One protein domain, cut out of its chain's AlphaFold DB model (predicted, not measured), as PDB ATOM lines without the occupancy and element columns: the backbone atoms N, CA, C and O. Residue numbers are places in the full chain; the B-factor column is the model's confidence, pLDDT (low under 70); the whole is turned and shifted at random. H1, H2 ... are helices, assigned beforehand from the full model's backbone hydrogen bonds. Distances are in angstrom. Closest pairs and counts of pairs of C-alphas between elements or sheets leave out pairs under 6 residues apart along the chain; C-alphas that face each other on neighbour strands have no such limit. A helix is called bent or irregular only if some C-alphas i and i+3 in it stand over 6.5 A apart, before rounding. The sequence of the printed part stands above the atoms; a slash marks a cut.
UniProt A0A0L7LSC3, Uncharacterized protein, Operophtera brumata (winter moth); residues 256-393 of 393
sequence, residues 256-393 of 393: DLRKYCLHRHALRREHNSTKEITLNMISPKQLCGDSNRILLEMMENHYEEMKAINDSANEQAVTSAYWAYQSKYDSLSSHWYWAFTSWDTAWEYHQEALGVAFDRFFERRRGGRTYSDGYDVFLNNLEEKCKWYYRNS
ATOM      1  N   ASP A 256      29.067  18.701  -0.014       72.00
ATOM      2  CA  ASP A 256      27.949  18.006  -0.651       72.00
ATOM      3  C   ASP A 256      28.385  17.131  -1.848       72.00
ATOM      4  O   ASP A 256      27.527  16.565  -2.523       72.00
ATOM      5  N   LEU A 257      29.692  16.927  -2.073       69.75
ATOM      6  CA  LEU A 257      30.200  15.974  -3.069       69.75
ATOM      7  C   LEU A 257      29.714  14.525  -2.863       69.75
ATOM      8  O   LEU A 257      29.799  13.691  -3.757       69.75
ATOM      9  N   ARG A 258      29.161  14.212  -1.685       66.94
ATOM     10  CA  ARG A 258      28.480  12.933  -1.424       66.94
ATOM     11  C   ARG A 258      27.073  12.848  -2.031       66.94
ATOM     12  O   ARG A 258      26.548  11.751  -2.173       66.94
ATOM     13  N   LYS A 259      26.442  13.985  -2.342       73.94
ATOM     14  CA  LYS A 259      25.107  14.069  -2.964       73.94
ATOM     15  C   LYS A 259      25.190  14.272  -4.474       73.94
ATOM     16  O   LYS A 259      24.304  13.823  -5.193       73.94
ATOM     17  N   TYR A 260      26.231  14.953  -4.942       82.50
ATOM     18  CA  TYR A 260      26.478  15.216  -6.356       82.50
ATOM     19  C   TYR A 260      27.972  15.153  -6.667       82.50
ATOM     20  O   TYR A 260      28.795  15.473  -5.825       82.50
ATOM     21  N   CYS A 261      28.335  14.811  -7.894       88.12
ATOM     22  CA  CYS A 261      29.714  14.827  -8.370       88.12
ATOM     23  C   CYS A 261      30.017  16.094  -9.195       88.12
ATOM     24  O   CYS A 261      29.110  16.784  -9.675       88.12
ATOM     25  N   LEU A 262      31.300  16.425  -9.344       88.88
ATOM     26  CA  LEU A 262      31.818  17.536 -10.143       88.88
ATOM     27  C   LEU A 262      32.729  17.031 -11.269       88.88
ATOM     28  O   LEU A 262      33.425  16.022 -11.132       88.88
ATOM     29  N   HIS A 263      32.800  17.814 -12.353       88.69
ATOM     30  CA  HIS A 263      33.879  17.688 -13.339       88.69
ATOM     31  C   HIS A 263      35.229  18.010 -12.668       88.69
ATOM     32  O   HIS A 263      35.318  18.977 -11.905       88.69
ATOM     33  N   ARG A 264      36.307  17.287 -13.005       88.25
ATOM     34  CA  ARG A 264      37.659  17.491 -12.429       88.25
ATOM     35  C   ARG A 264      38.135  18.952 -12.471       88.25
ATOM     36  O   ARG A 264      38.695  19.464 -11.505       88.25
ATOM     37  N   HIS A 265      37.870  19.648 -13.580       87.38
ATOM     38  CA  HIS A 265      38.221  21.062 -13.758       87.38
ATOM     39  C   HIS A 265      37.405  21.988 -12.853       87.38
ATOM     40  O   HIS A 265      37.955  22.966 -12.355       87.38
ATOM     41  N   ALA A 266      36.131  21.675 -12.606       86.62
ATOM     42  CA  ALA A 266      35.311  22.432 -11.668       86.62
ATOM     43  C   ALA A 266      35.828  22.245 -10.235       86.62
ATOM     44  O   ALA A 266      36.052  23.232  -9.545       86.62
ATOM     45  N   LEU A 267      36.138  21.005  -9.830       89.12
ATOM     46  CA  LEU A 267      36.718  20.724  -8.514       89.12
ATOM     47  C   LEU A 267      38.051  21.463  -8.301       89.12
ATOM     48  O   LEU A 267      38.237  22.116  -7.277       89.12
ATOM     49  N   ARG A 268      38.970  21.408  -9.278       90.69
ATOM     50  CA  ARG A 268      40.257  22.125  -9.197       90.69
ATOM     51  C   ARG A 268      40.063  23.642  -9.148       90.69
ATOM     52  O   ARG A 268      40.776  24.313  -8.410       90.69
ATOM     53  N   ARG A 269      39.111  24.184  -9.914       89.50
ATOM     54  CA  ARG A 269      38.798  25.620  -9.924       89.50
ATOM     55  C   ARG A 269      38.275  26.089  -8.568       89.50
ATOM     56  O   ARG A 269      38.764  27.094  -8.067       89.50
ATOM     57  N   GLU A 270      37.326  25.364  -7.983       88.62
ATOM     58  CA  GLU A 270      36.792  25.676  -6.652       88.62
ATOM     59  C   GLU A 270      37.895  25.604  -5.590       88.62
ATOM     60  O   GLU A 270      38.065  26.554  -4.834       88.62
ATOM     61  N   HIS A 271      38.717  24.548  -5.596       91.25
ATOM     62  CA  HIS A 271      39.858  24.439  -4.683       91.25
ATOM     63  C   HIS A 271      40.829  25.621  -4.811       91.25
ATOM     64  O   HIS A 271      41.173  26.247  -3.808       91.25
ATOM     65  N   ASN A 272      41.244  25.957  -6.037       92.31
ATOM     66  CA  ASN A 272      42.154  27.075  -6.278       92.31
ATOM     67  C   ASN A 272      41.546  28.411  -5.823       92.31
ATOM     68  O   ASN A 272      42.246  29.214  -5.216       92.31
ATOM     69  N   SER A 273      40.250  28.624  -6.072       91.31
ATOM     70  CA  SER A 273      39.517  29.813  -5.625       91.31
ATOM     71  C   SER A 273      39.493  29.914  -4.097       91.31
ATOM     72  O   SER A 273      39.845  30.947  -3.532       91.31
ATOM     73  N   THR A 274      39.168  28.821  -3.401       90.19
ATOM     74  CA  THR A 274      39.190  28.771  -1.935       90.19
ATOM     75  C   THR A 274      40.589  29.027  -1.375       90.19
ATOM     76  O   THR A 274      40.741  29.818  -0.445       90.19
ATOM     77  N   LYS A 275      41.614  28.407  -1.966       91.00
ATOM     78  CA  LYS A 275      43.020  28.619  -1.605       91.00
ATOM     79  C   LYS A 275      43.417  30.087  -1.752       91.00
ATOM     80  O   LYS A 275      44.004  30.656  -0.838       91.00
ATOM     81  N   GLU A 276      43.070  30.709  -2.874       90.38
ATOM     82  CA  GLU A 276      43.362  32.115  -3.140       90.38
ATOM     83  C   GLU A 276      42.647  33.047  -2.151       90.38
ATOM     84  O   GLU A 276      43.281  33.942  -1.595       90.38
ATOM     85  N   ILE A 277      41.368  32.804  -1.847       88.31
ATOM     86  CA  ILE A 277      40.619  33.574  -0.840       88.31
ATOM     87  C   ILE A 277      41.309  33.500   0.527       88.31
ATOM     88  O   ILE A 277      41.521  34.535   1.161       88.31
ATOM     89  N   THR A 278      41.706  32.305   0.977       87.81
ATOM     90  CA  THR A 278      42.393  32.145   2.266       87.81
ATOM     91  C   THR A 278      43.741  32.867   2.291       87.81
ATOM     92  O   THR A 278      44.038  33.567   3.259       87.81
ATOM     93  N   LEU A 279      44.546  32.735   1.233       86.00
ATOM     94  CA  LEU A 279      45.865  33.372   1.139       86.00
ATOM     95  C   LEU A 279      45.790  34.892   0.921       86.00
ATOM     96  O   LEU A 279      46.728  35.608   1.254       86.00
ATOM     97  N   ASN A 280      44.692  35.413   0.379       83.31
ATOM     98  CA  ASN A 280      44.479  36.858   0.275       83.31
ATOM     99  C   ASN A 280      44.019  37.458   1.606       83.31
ATOM    100  O   ASN A 280      44.384  38.588   1.930       83.31
ATOM    101  N   MET A 281      43.252  36.705   2.395       77.75
ATOM    102  CA  MET A 281      42.827  37.129   3.730       77.75
ATOM    103  C   MET A 281      43.991  37.143   4.726       77.75
ATOM    104  O   MET A 281      43.984  37.916   5.683       77.75
ATOM    105  N   ILE A 282      45.004  36.313   4.481       74.62
ATOM    106  CA  ILE A 282      46.211  36.217   5.298       74.62
ATOM    107  C   ILE A 282      47.383  36.382   4.364       74.62
ATOM    108  O   ILE A 282      47.814  35.421   3.735       74.62
ATOM    109  N   SER A 283      47.872  37.618   4.250       66.06
ATOM    110  CA  SER A 283      48.952  37.923   3.317       66.06
ATOM    111  C   SER A 283      50.088  36.892   3.491       66.06
ATOM    112  O   SER A 283      50.473  36.571   4.618       66.06
ATOM    113  N   PRO A 284      50.662  36.337   2.410       56.84
ATOM    114  CA  PRO A 284      51.685  35.291   2.515       56.84
ATOM    115  C   PRO A 284      52.921  35.719   3.321       56.84
ATOM    116  O   PRO A 284      53.683  34.883   3.793       56.84
ATOM    117  N   LYS A 285      53.116  37.033   3.499       58.53
ATOM    118  CA  LYS A 285      54.177  37.624   4.326       58.53
ATOM    119  C   LYS A 285      53.890  37.568   5.834       58.53
ATOM    120  O   LYS A 285      54.765  37.928   6.612       58.53
ATOM    121  N   GLN A 286      52.678  37.182   6.233       63.78
ATOM    122  CA  GLN A 286      52.204  37.181   7.621       63.78
ATOM    123  C   GLN A 286      52.366  35.813   8.299       63.78
ATOM    124  O   GLN A 286      52.412  35.737   9.522       63.78
ATOM    125  N   LEU A 287      52.451  34.727   7.522       68.69
ATOM    126  CA  LEU A 287      52.671  33.383   8.051       68.69
ATOM    127  C   LEU A 287      54.164  33.084   8.119       68.69
ATOM    128  O   LEU A 287      54.874  33.080   7.114       68.69
ATOM    129  N   CYS A 288      54.628  32.819   9.330       70.31
ATOM    130  CA  CYS A 288      56.044  32.724   9.632       70.31
ATOM    131  C   CYS A 288      56.556  31.285   9.634       70.31
ATOM    132  O   CYS A 288      55.870  30.362  10.086       70.31
ATOM    133  N   GLY A 289      57.792  31.119   9.149       70.88
ATOM    134  CA  GLY A 289      58.500  29.839   9.127       70.88
ATOM    135  C   GLY A 289      57.731  28.756   8.370       70.88
ATOM    136  O   GLY A 289      57.200  28.990   7.283       70.88
ATOM    137  N   ASP A 290      57.642  27.572   8.975       77.56
ATOM    138  CA  ASP A 290      56.937  26.422   8.408       77.56
ATOM    139  C   ASP A 290      55.415  26.589   8.355       77.56
ATOM    140  O   ASP A 290      54.755  25.823   7.664       77.56
ATOM    141  N   SER A 291      54.827  27.589   9.020       81.31
ATOM    142  CA  SER A 291      53.365  27.714   9.125       81.31
ATOM    143  C   SER A 291      52.701  27.912   7.762       81.31
ATOM    144  O   SER A 291      51.657  27.328   7.495       81.31
ATOM    145  N   ASN A 292      53.324  28.693   6.872       82.38
ATOM    146  CA  ASN A 292      52.830  28.861   5.505       82.38
ATOM    147  C   ASN A 292      52.939  27.552   4.708       82.38
ATOM    148  O   ASN A 292      52.009  27.163   4.008       82.38
ATOM    149  N   ARG A 293      54.063  26.840   4.854       85.62
ATOM    150  CA  ARG A 293      54.289  25.543   4.201       85.62
ATOM    151  C   ARG A 293      53.268  24.505   4.668       85.62
ATOM    152  O   ARG A 293      52.640  23.872   3.830       85.62
ATOM    153  N   ILE A 294      53.064  24.392   5.980       88.00
ATOM    154  CA  ILE A 294      52.090  23.493   6.603       88.00
ATOM    155  C   ILE A 294      50.675  23.848   6.146       88.00
ATOM    156  O   ILE A 294      49.920  22.954   5.783       88.00
ATOM    157  N   LEU A 295      50.308  25.136   6.116       88.81
ATOM    158  CA  LEU A 295      48.989  25.556   5.643       88.81
ATOM    159  C   LEU A 295      48.759  25.119   4.190       88.81
ATOM    160  O   LEU A 295      47.728  24.527   3.888       88.81
ATOM    161  N   LEU A 296      49.727  25.375   3.306       89.88
ATOM    162  CA  LEU A 296      49.651  24.972   1.901       89.88
ATOM    163  C   LEU A 296      49.560  23.449   1.746       89.88
ATOM    164  O   LEU A 296      48.756  22.970   0.954       89.88
ATOM    165  N   GLU A 297      50.338  22.694   2.519       92.00
ATOM    166  CA  GLU A 297      50.302  21.230   2.526       92.00
ATOM    167  C   GLU A 297      48.940  20.698   2.994       92.00
ATOM    168  O   GLU A 297      48.365  19.822   2.353       92.00
ATOM    169  N   MET A 298      48.360  21.281   4.049       91.69
ATOM    170  CA  MET A 298      47.011  20.936   4.511       91.69
ATOM    171  C   MET A 298      45.947  21.215   3.443       91.69
ATOM    172  O   MET A 298      45.034  20.409   3.263       91.69
ATOM    173  N   MET A 299      46.061  22.334   2.722       92.19
ATOM    174  CA  MET A 299      45.136  22.679   1.639       92.19
ATOM    175  C   MET A 299      45.212  21.676   0.479       92.19
ATOM    176  O   MET A 299      44.169  21.259  -0.025       92.19
ATOM    177  N   GLU A 300      46.417  21.278   0.058       93.38
ATOM    178  CA  GLU A 300      46.597  20.293  -1.022       93.38
ATOM    179  C   GLU A 300      46.167  18.883  -0.588       93.38
ATOM    180  O   GLU A 300      45.493  18.191  -1.350       93.38
ATOM    181  N   ASN A 301      46.458  18.470   0.651       92.12
ATOM    182  CA  ASN A 301      45.975  17.191   1.181       92.12
ATOM    183  C   ASN A 301      44.440  17.135   1.180       92.12
ATOM    184  O   ASN A 301      43.855  16.147   0.737       92.12
ATOM    185  N   HIS A 302      43.779  18.227   1.580       90.50
ATOM    186  CA  HIS A 302      42.322  18.322   1.502       90.50
ATOM    187  C   HIS A 302      41.809  18.218   0.056       90.50
ATOM    188  O   HIS A 302      40.780  17.592  -0.193       90.50
ATOM    189  N   TYR A 303      42.516  18.795  -0.921       92.19
ATOM    190  CA  TYR A 303      42.153  18.650  -2.331       92.19
ATOM    191  C   TYR A 303      42.192  17.192  -2.798       92.19
ATOM    192  O   TYR A 303      41.246  16.744  -3.448       92.19
ATOM    193  N   GLU A 304      43.243  16.447  -2.455       93.56
ATOM    194  CA  GLU A 304      43.360  15.035  -2.838       93.56
ATOM    195  C   GLU A 304      42.275  14.166  -2.178       93.56
ATOM    196  O   GLU A 304      41.683  13.314  -2.845       93.56
ATOM    197  N   GLU A 305      41.915  14.437  -0.919       90.25
ATOM    198  CA  GLU A 305      40.766  13.793  -0.266       90.25
ATOM    199  C   GLU A 305      39.455  14.069  -1.018       90.25
ATOM    200  O   GLU A 305      38.681  13.153  -1.313       90.25
ATOM    201  N   MET A 306      39.203  15.334  -1.367       90.12
ATOM    202  CA  MET A 306      37.982  15.728  -2.070       90.12
ATOM    203  C   MET A 306      37.928  15.175  -3.493       90.12
ATOM    204  O   MET A 306      36.847  14.842  -3.976       90.12
ATOM    205  N   LYS A 307      39.079  15.025  -4.150       92.19
ATOM    206  CA  LYS A 307      39.209  14.363  -5.449       92.19
ATOM    207  C   LYS A 307      38.839  12.885  -5.362       92.19
ATOM    208  O   LYS A 307      37.986  12.456  -6.129       92.19
ATOM    209  N   ALA A 308      39.360  12.147  -4.382       91.44
ATOM    210  CA  ALA A 308      38.996  10.741  -4.186       91.44
ATOM    211  C   ALA A 308      37.487  10.556  -3.916       91.44
ATOM    212  O   ALA A 308      36.848   9.673  -4.492       91.44
ATOM    213  N   ILE A 309      36.890  11.424  -3.087       90.69
ATOM    214  CA  ILE A 309      35.438  11.417  -2.835       90.69
ATOM    215  C   ILE A 309      34.659  11.718  -4.123       90.69
ATOM    216  O   ILE A 309      33.670  11.047  -4.419       90.69
ATOM    217  N   ASN A 310      35.099  12.717  -4.891       92.38
ATOM    218  CA  ASN A 310      34.470  13.111  -6.146       92.38
ATOM    219  C   ASN A 310      34.540  12.011  -7.210       92.38
ATOM    220  O   ASN A 310      33.572  11.816  -7.946       92.38
ATOM    221  N   ASP A 311      35.664  11.306  -7.301       91.75
ATOM    222  CA  ASP A 311      35.855  10.210  -8.248       91.75
ATOM    223  C   ASP A 311      34.913   9.050  -7.901       91.75
ATOM    224  O   ASP A 311      34.153   8.603  -8.758       91.75
ATOM    225  N   SER A 312      34.825   8.672  -6.620       91.94
ATOM    226  CA  SER A 312      33.857   7.664  -6.163       91.94
ATOM    227  C   SER A 312      32.401   8.076  -6.439       91.94
ATOM    228  O   SER A 312      31.590   7.262  -6.887       91.94
ATOM    229  N   ALA A 313      32.052   9.350  -6.233       91.06
ATOM    230  CA  ALA A 313      30.719   9.861  -6.557       91.06
ATOM    231  C   ALA A 313      30.428   9.821  -8.070       91.06
ATOM    232  O   ALA A 313      29.311   9.477  -8.470       91.06
ATOM    233  N   ASN A 314      31.418  10.132  -8.916       91.88
ATOM    234  CA  ASN A 314      31.298  10.019 -10.372       91.88
ATOM    235  C   ASN A 314      31.115   8.556 -10.813       91.88
ATOM    236  O   ASN A 314      30.244   8.280 -11.633       91.88
ATOM    237  N   GLU A 315      31.856   7.603 -10.246       93.12
ATOM    238  CA  GLU A 315      31.689   6.170 -10.539       93.12
ATOM    239  C   GLU A 315      30.284   5.662 -10.185       93.12
ATOM    240  O   GLU A 315      29.663   4.911 -10.948       93.12
ATOM    241  N   GLN A 316      29.742   6.105  -9.047       91.50
ATOM    242  CA  GLN A 316      28.364   5.802  -8.659       91.50
ATOM    243  C   GLN A 316      27.347   6.436  -9.613       91.50
ATOM    244  O   GLN A 316      26.327   5.813  -9.920       91.50
ATOM    245  N   ALA A 317      27.611   7.652 -10.102       92.25
ATOM    246  CA  ALA A 317      26.773   8.305 -11.103       92.25
ATOM    247  C   ALA A 317      26.784   7.540 -12.434       92.25
ATOM    248  O   ALA A 317      25.711   7.258 -12.963       92.25
ATOM    249  N   VAL A 318      27.959   7.122 -12.924       93.81
ATOM    250  CA  VAL A 318      28.097   6.264 -14.118       93.81
ATOM    251  C   VAL A 318      27.324   4.964 -13.937       93.81
ATOM    252  O   VAL A 318      26.562   4.567 -14.813       93.81
ATOM    253  N   THR A 319      27.477   4.309 -12.785       93.75
ATOM    254  CA  THR A 319      26.783   3.049 -12.502       93.75
ATOM    255  C   THR A 319      25.270   3.255 -12.498       93.75
ATOM    256  O   THR A 319      24.560   2.560 -13.213       93.75
ATOM    257  N   SER A 320      24.758   4.253 -11.774       93.75
ATOM    258  CA  SER A 320      23.317   4.534 -11.758       93.75
ATOM    259  C   SER A 320      22.766   4.899 -13.141       93.75
ATOM    260  O   SER A 320      21.623   4.552 -13.431       93.75
ATOM    261  N   ALA A 321      23.538   5.613 -13.959       95.38
ATOM    262  CA  ALA A 321      23.163   5.982 -15.320       95.38
ATOM    263  C   ALA A 321      23.128   4.771 -16.257       95.38
ATOM    264  O   ALA A 321      22.173   4.605 -17.012       95.38
ATOM    265  N   TYR A 322      24.117   3.883 -16.155       96.75
ATOM    266  CA  TYR A 322      24.159   2.636 -16.913       96.75
ATOM    267  C   TYR A 322      22.981   1.709 -16.577       96.75
ATOM    268  O   TYR A 322      22.389   1.108 -17.465       96.75
ATOM    269  N   TRP A 323      22.570   1.629 -15.311       96.38
ATOM    270  CA  TRP A 323      21.391   0.836 -14.936       96.38
ATOM    271  C   TRP A 323      20.098   1.416 -15.521       96.38
ATOM    272  O   TRP A 323      19.217   0.669 -15.943       96.38
ATOM    273  N   ALA A 324      19.990   2.748 -15.583       95.69
ATOM    274  CA  ALA A 324      18.865   3.414 -16.234       95.69
ATOM    275  C   ALA A 324      18.859   3.166 -17.752       95.69
ATOM    276  O   ALA A 324      17.798   2.886 -18.311       95.69
ATOM    277  N   TYR A 325      20.037   3.191 -18.392       97.50
ATOM    278  CA  TYR A 325      20.216   2.782 -19.787       97.50
ATOM    279  C   TYR A 325      19.694   1.363 -20.013       97.50
ATOM    280  O   TYR A 325      18.805   1.160 -20.834       97.50
ATOM    281  N   GLN A 326      20.216   0.397 -19.253       95.81
ATOM    282  CA  GLN A 326      19.890  -1.017 -19.404       95.81
ATOM    283  C   GLN A 326      18.387  -1.256 -19.236       95.81
ATOM    284  O   GLN A 326      17.749  -1.812 -20.122       95.81
ATOM    285  N   SER A 327      17.791  -0.739 -18.157       94.44
ATOM    286  CA  SER A 327      16.353  -0.878 -17.911       94.44
ATOM    287  C   SER A 327      15.498  -0.281 -19.030       94.44
ATOM    288  O   SER A 327      14.438  -0.829 -19.341       94.44
ATOM    289  N   LYS A 328      15.918   0.846 -19.617       95.25
ATOM    290  CA  LYS A 328      15.191   1.490 -20.715       95.25
ATOM    291  C   LYS A 328      15.356   0.714 -22.020       95.25
ATOM    292  O   LYS A 328      14.356   0.483 -22.694       95.25
ATOM    293  N   TYR A 329      16.577   0.293 -22.349       92.69
ATOM    294  CA  TYR A 329      16.869  -0.490 -23.548       92.69
ATOM    295  C   TYR A 329      16.133  -1.835 -23.520       92.69
ATOM    296  O   TYR A 329      15.404  -2.134 -24.458       92.69
ATOM    297  N   ASP A 330      16.218  -2.574 -22.409       91.31
ATOM    298  CA  ASP A 330      15.526  -3.855 -22.219       91.31
ATOM    299  C   ASP A 330      14.003  -3.696 -22.315       91.31
ATOM    300  O   ASP A 330      13.312  -4.517 -22.912       91.31
ATOM    301  N   SER A 331      13.447  -2.607 -21.770       90.81
ATOM    302  CA  SER A 331      12.015  -2.326 -21.902       90.81
ATOM    303  C   SER A 331      11.604  -2.103 -23.359       90.81
ATOM    304  O   SER A 331      10.532  -2.570 -23.747       90.81
ATOM    305  N   LEU A 332      12.419  -1.399 -24.150       87.38
ATOM    306  CA  LEU A 332      12.156  -1.152 -25.570       87.38
ATOM    307  C   LEU A 332      12.347  -2.424 -26.415       87.38
ATOM    308  O   LEU A 332      11.584  -2.654 -27.349       87.38
ATOM    309  N   SER A 333      13.310  -3.281 -26.057       83.19
ATOM    310  CA  SER A 333      13.638  -4.515 -26.786       83.19
ATOM    311  C   SER A 333      12.852  -5.758 -26.335       83.19
ATOM    312  O   SER A 333      12.864  -6.773 -27.023       83.19
ATOM    313  N   SER A 334      12.113  -5.697 -25.223       74.88
ATOM    314  CA  SER A 334      11.379  -6.838 -24.636       74.88
ATOM    315  C   SER A 334      10.229  -7.417 -25.476       74.88
ATOM    316  O   SER A 334       9.707  -8.488 -25.160       74.88
ATOM    317  N   HIS A 335       9.788  -6.737 -26.537       67.69
ATOM    318  CA  HIS A 335       8.672  -7.201 -27.363       67.69
ATOM    319  C   HIS A 335       9.150  -8.210 -28.406       67.69
ATOM    320  O   HIS A 335      10.040  -7.892 -29.177       67.69
ATOM    321  N   TRP A 336       8.513  -9.385 -28.504       61.78
ATOM    322  CA  TRP A 336       8.864 -10.505 -29.408       61.78
ATOM    323  C   TRP A 336       9.132 -10.144 -30.887       61.78
ATOM    324  O   TRP A 336       9.776 -10.913 -31.595       61.78
ATOM    325  N   TYR A 337       8.673  -8.977 -31.349       56.91
ATOM    326  CA  TYR A 337       9.009  -8.400 -32.655       56.91
ATOM    327  C   TYR A 337      10.473  -7.944 -32.798       56.91
ATOM    328  O   TYR A 337      10.905  -7.689 -33.919       56.91
ATOM    329  N   TRP A 338      11.252  -7.876 -31.713       60.59
ATOM    330  CA  TRP A 338      12.669  -7.495 -31.725       60.59
ATOM    331  C   TRP A 338      13.539  -8.447 -32.560       60.59
ATOM    332  O   TRP A 338      14.526  -8.026 -33.148       60.59
ATOM    333  N   ALA A 339      13.140  -9.716 -32.702       59.56
ATOM    334  CA  ALA A 339      13.817 -10.670 -33.584       59.56
ATOM    335  C   ALA A 339      13.697 -10.305 -35.083       59.56
ATOM    336  O   ALA A 339      14.367 -10.908 -35.921       59.56
ATOM    337  N   PHE A 340      12.846  -9.328 -35.419       61.72
ATOM    338  CA  PHE A 340      12.577  -8.850 -36.776       61.72
ATOM    339  C   PHE A 340      12.807  -7.338 -36.942       61.72
ATOM    340  O   PHE A 340      12.438  -6.780 -37.978       61.72
ATOM    341  N   THR A 341      13.378  -6.647 -35.949       63.09
ATOM    342  CA  THR A 341      13.634  -5.205 -36.051       63.09
ATOM    343  C   THR A 341      14.820  -4.907 -36.964       63.09
ATOM    344  O   THR A 341      15.814  -5.631 -37.013       63.09
ATOM    345  N   SER A 342      14.709  -3.810 -37.718       75.56
ATOM    346  CA  SER A 342      15.812  -3.303 -38.533       75.56
ATOM    347  C   SER A 342      16.933  -2.751 -37.647       75.56
ATOM    348  O   SER A 342      16.693  -2.334 -36.509       75.56
ATOM    349  N   TRP A 343      18.155  -2.705 -38.181       78.19
ATOM    350  CA  TRP A 343      19.295  -2.091 -37.493       78.19
ATOM    351  C   TRP A 343      19.010  -0.635 -37.088       78.19
ATOM    352  O   TRP A 343      19.405  -0.213 -36.003       78.19
ATOM    353  N   ASP A 344      18.231   0.082 -37.904       81.88
ATOM    354  CA  ASP A 344      17.799   1.456 -37.639       81.88
ATOM    355  C   ASP A 344      16.920   1.548 -36.381       81.88
ATOM    356  O   ASP A 344      17.137   2.413 -35.537       81.88
ATOM    357  N   THR A 345      15.995   0.605 -36.176       83.12
ATOM    358  CA  THR A 345      15.135   0.562 -34.978       83.12
ATOM    359  C   THR A 345      15.932   0.244 -33.708       83.12
ATOM    360  O   THR A 345      15.715   0.850 -32.659       83.12
ATOM    361  N   ALA A 346      16.894  -0.682 -33.785       82.31
ATOM    362  CA  ALA A 346      17.774  -0.988 -32.655       82.31
ATOM    363  C   ALA A 346      18.679   0.207 -32.300       82.31
ATOM    364  O   ALA A 346      18.943   0.476 -31.126       82.31
ATOM    365  N   TRP A 347      19.130   0.948 -33.316       87.56
ATOM    366  CA  TRP A 347      19.874   2.188 -33.134       87.56
ATOM    367  C   TRP A 347      19.023   3.288 -32.484       87.56
ATOM    368  O   TRP A 347      19.495   3.942 -31.554       87.56
ATOM    369  N   GLU A 348      17.766   3.462 -32.898       88.81
ATOM    370  CA  GLU A 348      16.828   4.398 -32.262       88.81
ATOM    371  C   GLU A 348      16.624   4.079 -30.772       88.81
ATOM    372  O   GLU A 348      16.723   4.977 -29.933       88.81
ATOM    373  N   TYR A 349      16.447   2.802 -30.415       90.38
ATOM    374  CA  TYR A 349      16.326   2.382 -29.012       90.38
ATOM    375  C   TYR A 349      17.600   2.630 -28.207       90.38
ATOM    376  O   TYR A 349      17.525   3.071 -27.057       90.38
ATOM    377  N   HIS A 350      18.771   2.391 -28.803       92.12
ATOM    378  CA  HIS A 350      20.050   2.741 -28.188       92.12
ATOM    379  C   HIS A 350      20.133   4.241 -27.899       92.12
ATOM    380  O   HIS A 350      20.484   4.619 -26.782       92.12
ATOM    381  N   GLN A 351      19.781   5.094 -28.864       93.38
ATOM    382  CA  GLN A 351      19.820   6.547 -28.688       93.38
ATOM    383  C   GLN A 351      18.830   7.032 -27.620       93.38
ATOM    384  O   GLN A 351      19.191   7.866 -26.788       93.38
ATOM    385  N   GLU A 352      17.615   6.481 -27.578       93.44
ATOM    386  CA  GLU A 352      16.627   6.830 -26.551       93.44
ATOM    387  C   GLU A 352      17.090   6.404 -25.147       93.44
ATOM    388  O   GLU A 352      17.060   7.202 -24.205       93.44
ATOM    389  N   ALA A 353      17.581   5.169 -25.000       93.44
ATOM    390  CA  ALA A 353      18.121   4.677 -23.736       93.44
ATOM    391  C   ALA A 353      19.368   5.463 -23.297       93.44
ATOM    392  O   ALA A 353      19.535   5.747 -22.108       93.44
ATOM    393  N   LEU A 354      20.228   5.859 -24.241       94.25
ATOM    394  CA  LEU A 354      21.409   6.684 -23.980       94.25
ATOM    395  C   LEU A 354      21.021   8.084 -23.492       94.25
ATOM    396  O   LEU A 354      21.647   8.595 -22.564       94.25
ATOM    397  N   GLY A 355      19.945   8.662 -24.035       92.50
ATOM    398  CA  GLY A 355      19.356   9.906 -23.536       92.50
ATOM    399  C   GLY A 355      18.978   9.818 -22.054       92.50
ATOM    400  O   GLY A 355      19.404  10.659 -21.262       92.50
ATOM    401  N   VAL A 356      18.276   8.749 -21.656       94.44
ATOM    402  CA  VAL A 356      17.905   8.498 -20.247       94.44
ATOM    403  C   VAL A 356      19.141   8.319 -19.358       94.44
ATOM    404  O   VAL A 356      19.189   8.837 -18.241       94.44
ATOM    405  N   ALA A 357      20.161   7.612 -19.849       94.31
ATOM    406  CA  ALA A 357      21.423   7.425 -19.138       94.31
ATOM    407  C   ALA A 357      22.120   8.764 -18.867       94.31
ATOM    408  O   ALA A 357      22.545   9.037 -17.743       94.31
ATOM    409  N   PHE A 358      22.214   9.617 -19.887       93.38
ATOM    410  CA  PHE A 358      22.822  10.933 -19.767       93.38
ATOM    411  C   PHE A 358      22.053  11.829 -18.810       93.38
ATOM    412  O   PHE A 358      22.674  12.440 -17.943       93.38
ATOM    413  N   ASP A 359      20.726  11.867 -18.894       91.38
ATOM    414  CA  ASP A 359      19.927  12.651 -17.954       91.38
ATOM    415  C   ASP A 359      20.157  12.170 -16.518       91.38
ATOM    416  O   ASP A 359      20.450  12.978 -15.637       91.38
ATOM    417  N   ARG A 360      20.196  10.851 -16.296       91.75
ATOM    418  CA  ARG A 360      20.485  10.273 -14.978       91.75
ATOM    419  C   ARG A 360      21.895  10.584 -14.469       91.75
ATOM    420  O   ARG A 360      22.088  10.790 -13.269       91.75
ATOM    421  N   PHE A 361      22.886  10.618 -15.356       92.00
ATOM    422  CA  PHE A 361      24.255  11.004 -15.019       92.00
ATOM    423  C   PHE A 361      24.336  12.489 -14.643       92.00
ATOM    424  O   PHE A 361      24.902  12.843 -13.606       92.00
ATOM    425  N   PHE A 362      23.721  13.358 -15.448       90.19
ATOM    426  CA  PHE A 362      23.742  14.803 -15.236       90.19
ATOM    427  C   PHE A 362      22.869  15.256 -14.058       90.19
ATOM    428  O   PHE A 362      23.220  16.241 -13.416       90.19
ATOM    429  N   GLU A 363      21.818  14.516 -13.691       88.25
ATOM    430  CA  GLU A 363      21.069  14.712 -12.435       88.25
ATOM    431  C   GLU A 363      21.983  14.634 -11.208       88.25
ATOM    432  O   GLU A 363      21.834  15.395 -10.251       88.25
ATOM    433  N   ARG A 364      22.956  13.718 -11.234       85.94
ATOM    434  CA  ARG A 364      23.923  13.541 -10.147       85.94
ATOM    435  C   ARG A 364      25.149  14.430 -10.279       85.94
ATOM    436  O   ARG A 364      26.016  14.378  -9.408       85.94
ATOM    437  N   ARG A 365      25.246  15.246 -11.329       85.56
ATOM    438  CA  ARG A 365      26.419  16.070 -11.609       85.56
ATOM    439  C   ARG A 365      26.102  17.552 -11.510       85.56
ATOM    440  O   ARG A 365      25.360  18.122 -12.310       85.56
ATOM    441  N   ARG A 366      26.740  18.228 -10.559       78.69
ATOM    442  CA  ARG A 366      26.552  19.669 -10.381       78.69
ATOM    443  C   ARG A 366      27.174  20.428 -11.557       78.69
ATOM    444  O   ARG A 366      28.343  20.246 -11.888       78.69
ATOM    445  N   GLY A 367      26.368  21.287 -12.181       72.81
ATOM    446  CA  GLY A 367      26.720  21.992 -13.418       72.81
ATOM    447  C   GLY A 367      26.197  21.325 -14.695       72.81
ATOM    448  O   GLY A 367      26.398  21.887 -15.767       72.81
ATOM    449  N   GLY A 368      25.505  20.181 -14.608       71.56
ATOM    450  CA  GLY A 368      24.804  19.559 -15.737       71.56
ATOM    451  C   GLY A 368      25.698  19.323 -16.962       71.56
ATOM    452  O   GLY A 368      26.846  18.901 -16.833       71.56
ATOM    453  N   ARG A 369      25.179  19.641 -18.156       71.31
ATOM    454  CA  ARG A 369      25.848  19.431 -19.458       71.31
ATOM    455  C   ARG A 369      26.954  20.448 -19.779       71.31
ATOM    456  O   ARG A 369      27.592  20.344 -20.817       71.31
ATOM    457  N   THR A 370      27.216  21.417 -18.896       65.88
ATOM    458  CA  THR A 370      28.166  22.527 -19.138       65.88
ATOM    459  C   THR A 370      29.624  22.065 -19.300       65.88
ATOM    460  O   THR A 370      30.471  22.839 -19.734       65.88
ATOM    461  N   TYR A 371      29.927  20.810 -18.957       61.00
ATOM    462  CA  TYR A 371      31.266  20.219 -19.017       61.00
ATOM    463  C   TYR A 371      31.315  18.960 -19.895       61.00
ATOM    464  O   TYR A 371      31.945  17.978 -19.522       61.00
ATOM    465  N   SER A 372      30.638  18.975 -21.046       58.12
ATOM    466  CA  SER A 372      30.733  17.917 -22.064       58.12
ATOM    467  C   SER A 372      31.963  18.092 -22.967       58.12
ATOM    468  O   SER A 372      31.857  17.999 -24.192       58.12
ATOM    469  N   ASP A 373      33.115  18.442 -22.392       58.16
ATOM    470  CA  ASP A 373      34.352  18.408 -23.164       58.16
ATOM    471  C   ASP A 373      34.741  16.940 -23.423       58.16
ATOM    472  O   ASP A 373      34.425  16.046 -22.639       58.16
ATOM    473  N   GLY A 374      35.383  16.653 -24.561       59.41
ATOM    474  CA  GLY A 374      35.745  15.284 -24.968       59.41
ATOM    475  C   GLY A 374      36.754  14.576 -24.047       59.41
ATOM    476  O   GLY A 374      37.259  13.512 -24.397       59.41
ATOM    477  N   TYR A 375      37.075  15.162 -22.890       67.88
ATOM    478  CA  TYR A 375      38.045  14.669 -21.915       67.88
ATOM    479  C   TYR A 375      37.403  14.228 -20.593       67.88
ATOM    480  O   TYR A 375      38.115  13.981 -19.609       67.88
ATOM    481  N   ASP A 376      36.080  14.084 -20.560       86.12
ATOM    482  CA  ASP A 376      35.366  13.526 -19.420       86.12
ATOM    483  C   ASP A 376      35.461  11.994 -19.390       86.12
ATOM    484  O   ASP A 376      34.676  11.272 -20.005       86.12
ATOM    485  N   VAL A 377      36.433  11.490 -18.631       88.75
ATOM    486  CA  VAL A 377      36.708  10.050 -18.491       88.75
ATOM    487  C   VAL A 377      35.486   9.269 -17.991       88.75
ATOM    488  O   VAL A 377      35.281   8.132 -18.410       88.75
ATOM    489  N   PHE A 378      34.648   9.861 -17.135       91.31
ATOM    490  CA  PHE A 378      33.482   9.173 -16.575       91.31
ATOM    491  C   PHE A 378      32.315   9.132 -17.562       91.31
ATOM    492  O   PHE A 378      31.657   8.099 -17.683       91.31
ATOM    493  N   LEU A 379      32.091  10.218 -18.307       90.38
ATOM    494  CA  LEU A 379      31.104  10.229 -19.389       90.38
ATOM    495  C   LEU A 379      31.511   9.266 -20.515       90.38
ATOM    496  O   LEU A 379      30.687   8.471 -20.961       90.38
ATOM    497  N   ASN A 380      32.792   9.260 -20.899       89.94
ATOM    498  CA  ASN A 380      33.332   8.318 -21.881       89.94
ATOM    499  C   ASN A 380      33.163   6.860 -21.412       89.94
ATOM    500  O   ASN A 380      32.716   6.018 -22.185       89.94
ATOM    501  N   ASN A 381      33.429   6.568 -20.132       92.19
ATOM    502  CA  ASN A 381      33.200   5.241 -19.545       92.19
ATOM    503  C   ASN A 381      31.721   4.823 -19.619       92.19
ATOM    504  O   ASN A 381      31.421   3.685 -19.983       92.19
ATOM    505  N   LEU A 382      30.790   5.734 -19.307       93.81
ATOM    506  CA  LEU A 382      29.353   5.478 -19.442       93.81
ATOM    507  C   LEU A 382      28.986   5.146 -20.894       93.81
ATOM    508  O   LEU A 382      28.321   4.141 -21.140       93.81
ATOM    509  N   GLU A 383      29.439   5.956 -21.851       92.50
ATOM    510  CA  GLU A 383      29.188   5.712 -23.271       92.50
ATOM    511  C   GLU A 383      29.730   4.361 -23.738       92.50
ATOM    512  O   GLU A 383      29.033   3.637 -24.449       92.50
ATOM    513  N   GLU A 384      30.957   4.009 -23.348       93.12
ATOM    514  CA  GLU A 384      31.573   2.727 -23.690       93.12
ATOM    515  C   GLU A 384      30.777   1.549 -23.124       93.12
ATOM    516  O   GLU A 384      30.509   0.594 -23.855       93.12
ATOM    517  N   LYS A 385      30.324   1.634 -21.865       93.69
ATOM    518  CA  LYS A 385      29.467   0.611 -21.248       93.69
ATOM    519  C   LYS A 385      28.143   0.445 -21.991       93.69
ATOM    520  O   LYS A 385      27.760  -0.681 -22.303       93.69
ATOM    521  N   CYS A 386      27.467   1.545 -22.320       94.38
ATOM    522  CA  CYS A 386      26.204   1.510 -23.062       94.38
ATOM    523  C   CYS A 386      26.391   0.961 -24.487       94.38
ATOM    524  O   CYS A 386      25.616   0.112 -24.927       94.38
ATOM    525  N   LYS A 387      27.442   1.397 -25.200       92.81
ATOM    526  CA  LYS A 387      27.803   0.904 -26.544       92.81
ATOM    527  C   LYS A 387      28.141  -0.585 -26.523       92.81
ATOM    528  O   LYS A 387      27.755  -1.307 -27.439       92.81
ATOM    529  N   TRP A 388      28.862  -1.048 -25.502       94.00
ATOM    530  CA  TRP A 388      29.171  -2.463 -25.334       94.00
ATOM    531  C   TRP A 388      27.902  -3.280 -25.088       94.00
ATOM    532  O   TRP A 388      27.701  -4.269 -25.784       94.00
ATOM    533  N   TYR A 389      27.019  -2.838 -24.185       92.19
ATOM    534  CA  TYR A 389      25.753  -3.529 -23.919       92.19
ATOM    535  C   TYR A 389      24.894  -3.633 -25.181       92.19
ATOM    536  O   TYR A 389      24.490  -4.727 -25.549       92.19
ATOM    537  N   TYR A 390      24.706  -2.521 -25.898       89.50
ATOM    538  CA  TYR A 390      23.980  -2.478 -27.173       89.50
ATOM    539  C   TYR A 390      24.507  -3.476 -28.211       89.50
ATOM    540  O   TYR A 390      23.728  -4.126 -28.892       89.50
ATOM    541  N   ARG A 391      25.832  -3.603 -28.348       86.75
ATOM    542  CA  ARG A 391      26.444  -4.489 -29.353       86.75
ATOM    543  C   ARG A 391      26.361  -5.975 -29.006       86.75
ATOM    544  O   ARG A 391      26.608  -6.793 -29.886       86.75
ATOM    545  N   ASN A 392      26.113  -6.310 -27.741       83.88
ATOM    546  CA  ASN A 392      26.145  -7.683 -27.228       83.88
ATOM    547  C   ASN A 392      24.783  -8.165 -26.699       83.88
ATOM    548  O   ASN A 392      24.704  -9.294 -26.218       83.88
ATOM    549  N   SER A 393      23.753  -7.319 -26.766       78.06
ATOM    550  CA  SER A 393      22.360  -7.633 -26.426       78.06
ATOM    551  C   SER A 393      21.572  -7.786 -27.711       78.06
ATOM    552  O   SER A 393      20.782  -8.749 -27.795       78.06
TER     553      SER A 393
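What this domain is: This is residues 256 to 393 of the 393 residues of an uncharacterized protein of Operophtera brumata (winter moth) (UniProt A0A0L7LSC3). Picture a rod built on one long helix, H2: H1 folds back on its first half as a hairpin, while H4 and H6 pack along its second half. H2, H4 and H6 make an up-and-down bundle, each running against the one before it. The 138 printed residues hold six named helices, H1 to H6 in order, and no named strand: the class is all helix. The whole is only just loose, close to extended, with a radius of gyration of the C-alphas of 21.3 A and spans of 76 by 21 by 20 A.

Where its parts are: Find C-alpha 264 at (37.659, 17.491, -12.429); from there H1 runs over residues 264 to 281, 26.0 A. H2, residues 290 to 333, starts at (56.937, 26.422, 8.408) and is 63.8 A long. Next come H3, residues 336 to 340, 8.4 A, and H4, residues 343 to 363, 30.2 A. H5, residues 368 to 371, is irregular, its C-alphas 368 and 371 being 7.3 A apart. H6, residues 377 to 392, 22.4 A, ends at (26.145, -7.683, -27.228).

How they stand to each other: Start at the hub, H2. Its residues 299 to 307 touch H1, closest at the C-alphas of His 271 and Tyr 303, 6.7 A, at a shallow tilt of 26 degrees, opposite ways. Its residues 317 to 333 touch H4, closest at C-alphas 321 and 357, 4.4 A, opposite ways at 35.1 degrees, only just steep. Its residues 314 to 326 touch H6, closest at C-alphas 318 and 382, 5.5 A, the same way at a shallow 22 degrees. H4 and H6 only just touch, with 3 pairs of C-alphas within 8 A, closest 350 and 390, 6.6 A. H3 touches no helix; H5 is close to H4 but not clearly touching, C-alphas 362 and 368 being 4.9 A apart. Each O i to N i+4 pair is within hydrogen-bond range in H1, H2, H4 and H6; H3 has 0 of 1, with 1 of 2 O i to N i+3 pairs, and H5 is too short for an O i to N i+4 pair.

The domain as a whole: The C-alphas farthest apart, of Cys 288 and Phe 340, are 76.0 A apart. The printed part has no cut, and no link is long. Look for pLDDT under 70 at residues 257 to 258, 283 to 287, 335 to 341 and 370 to 375.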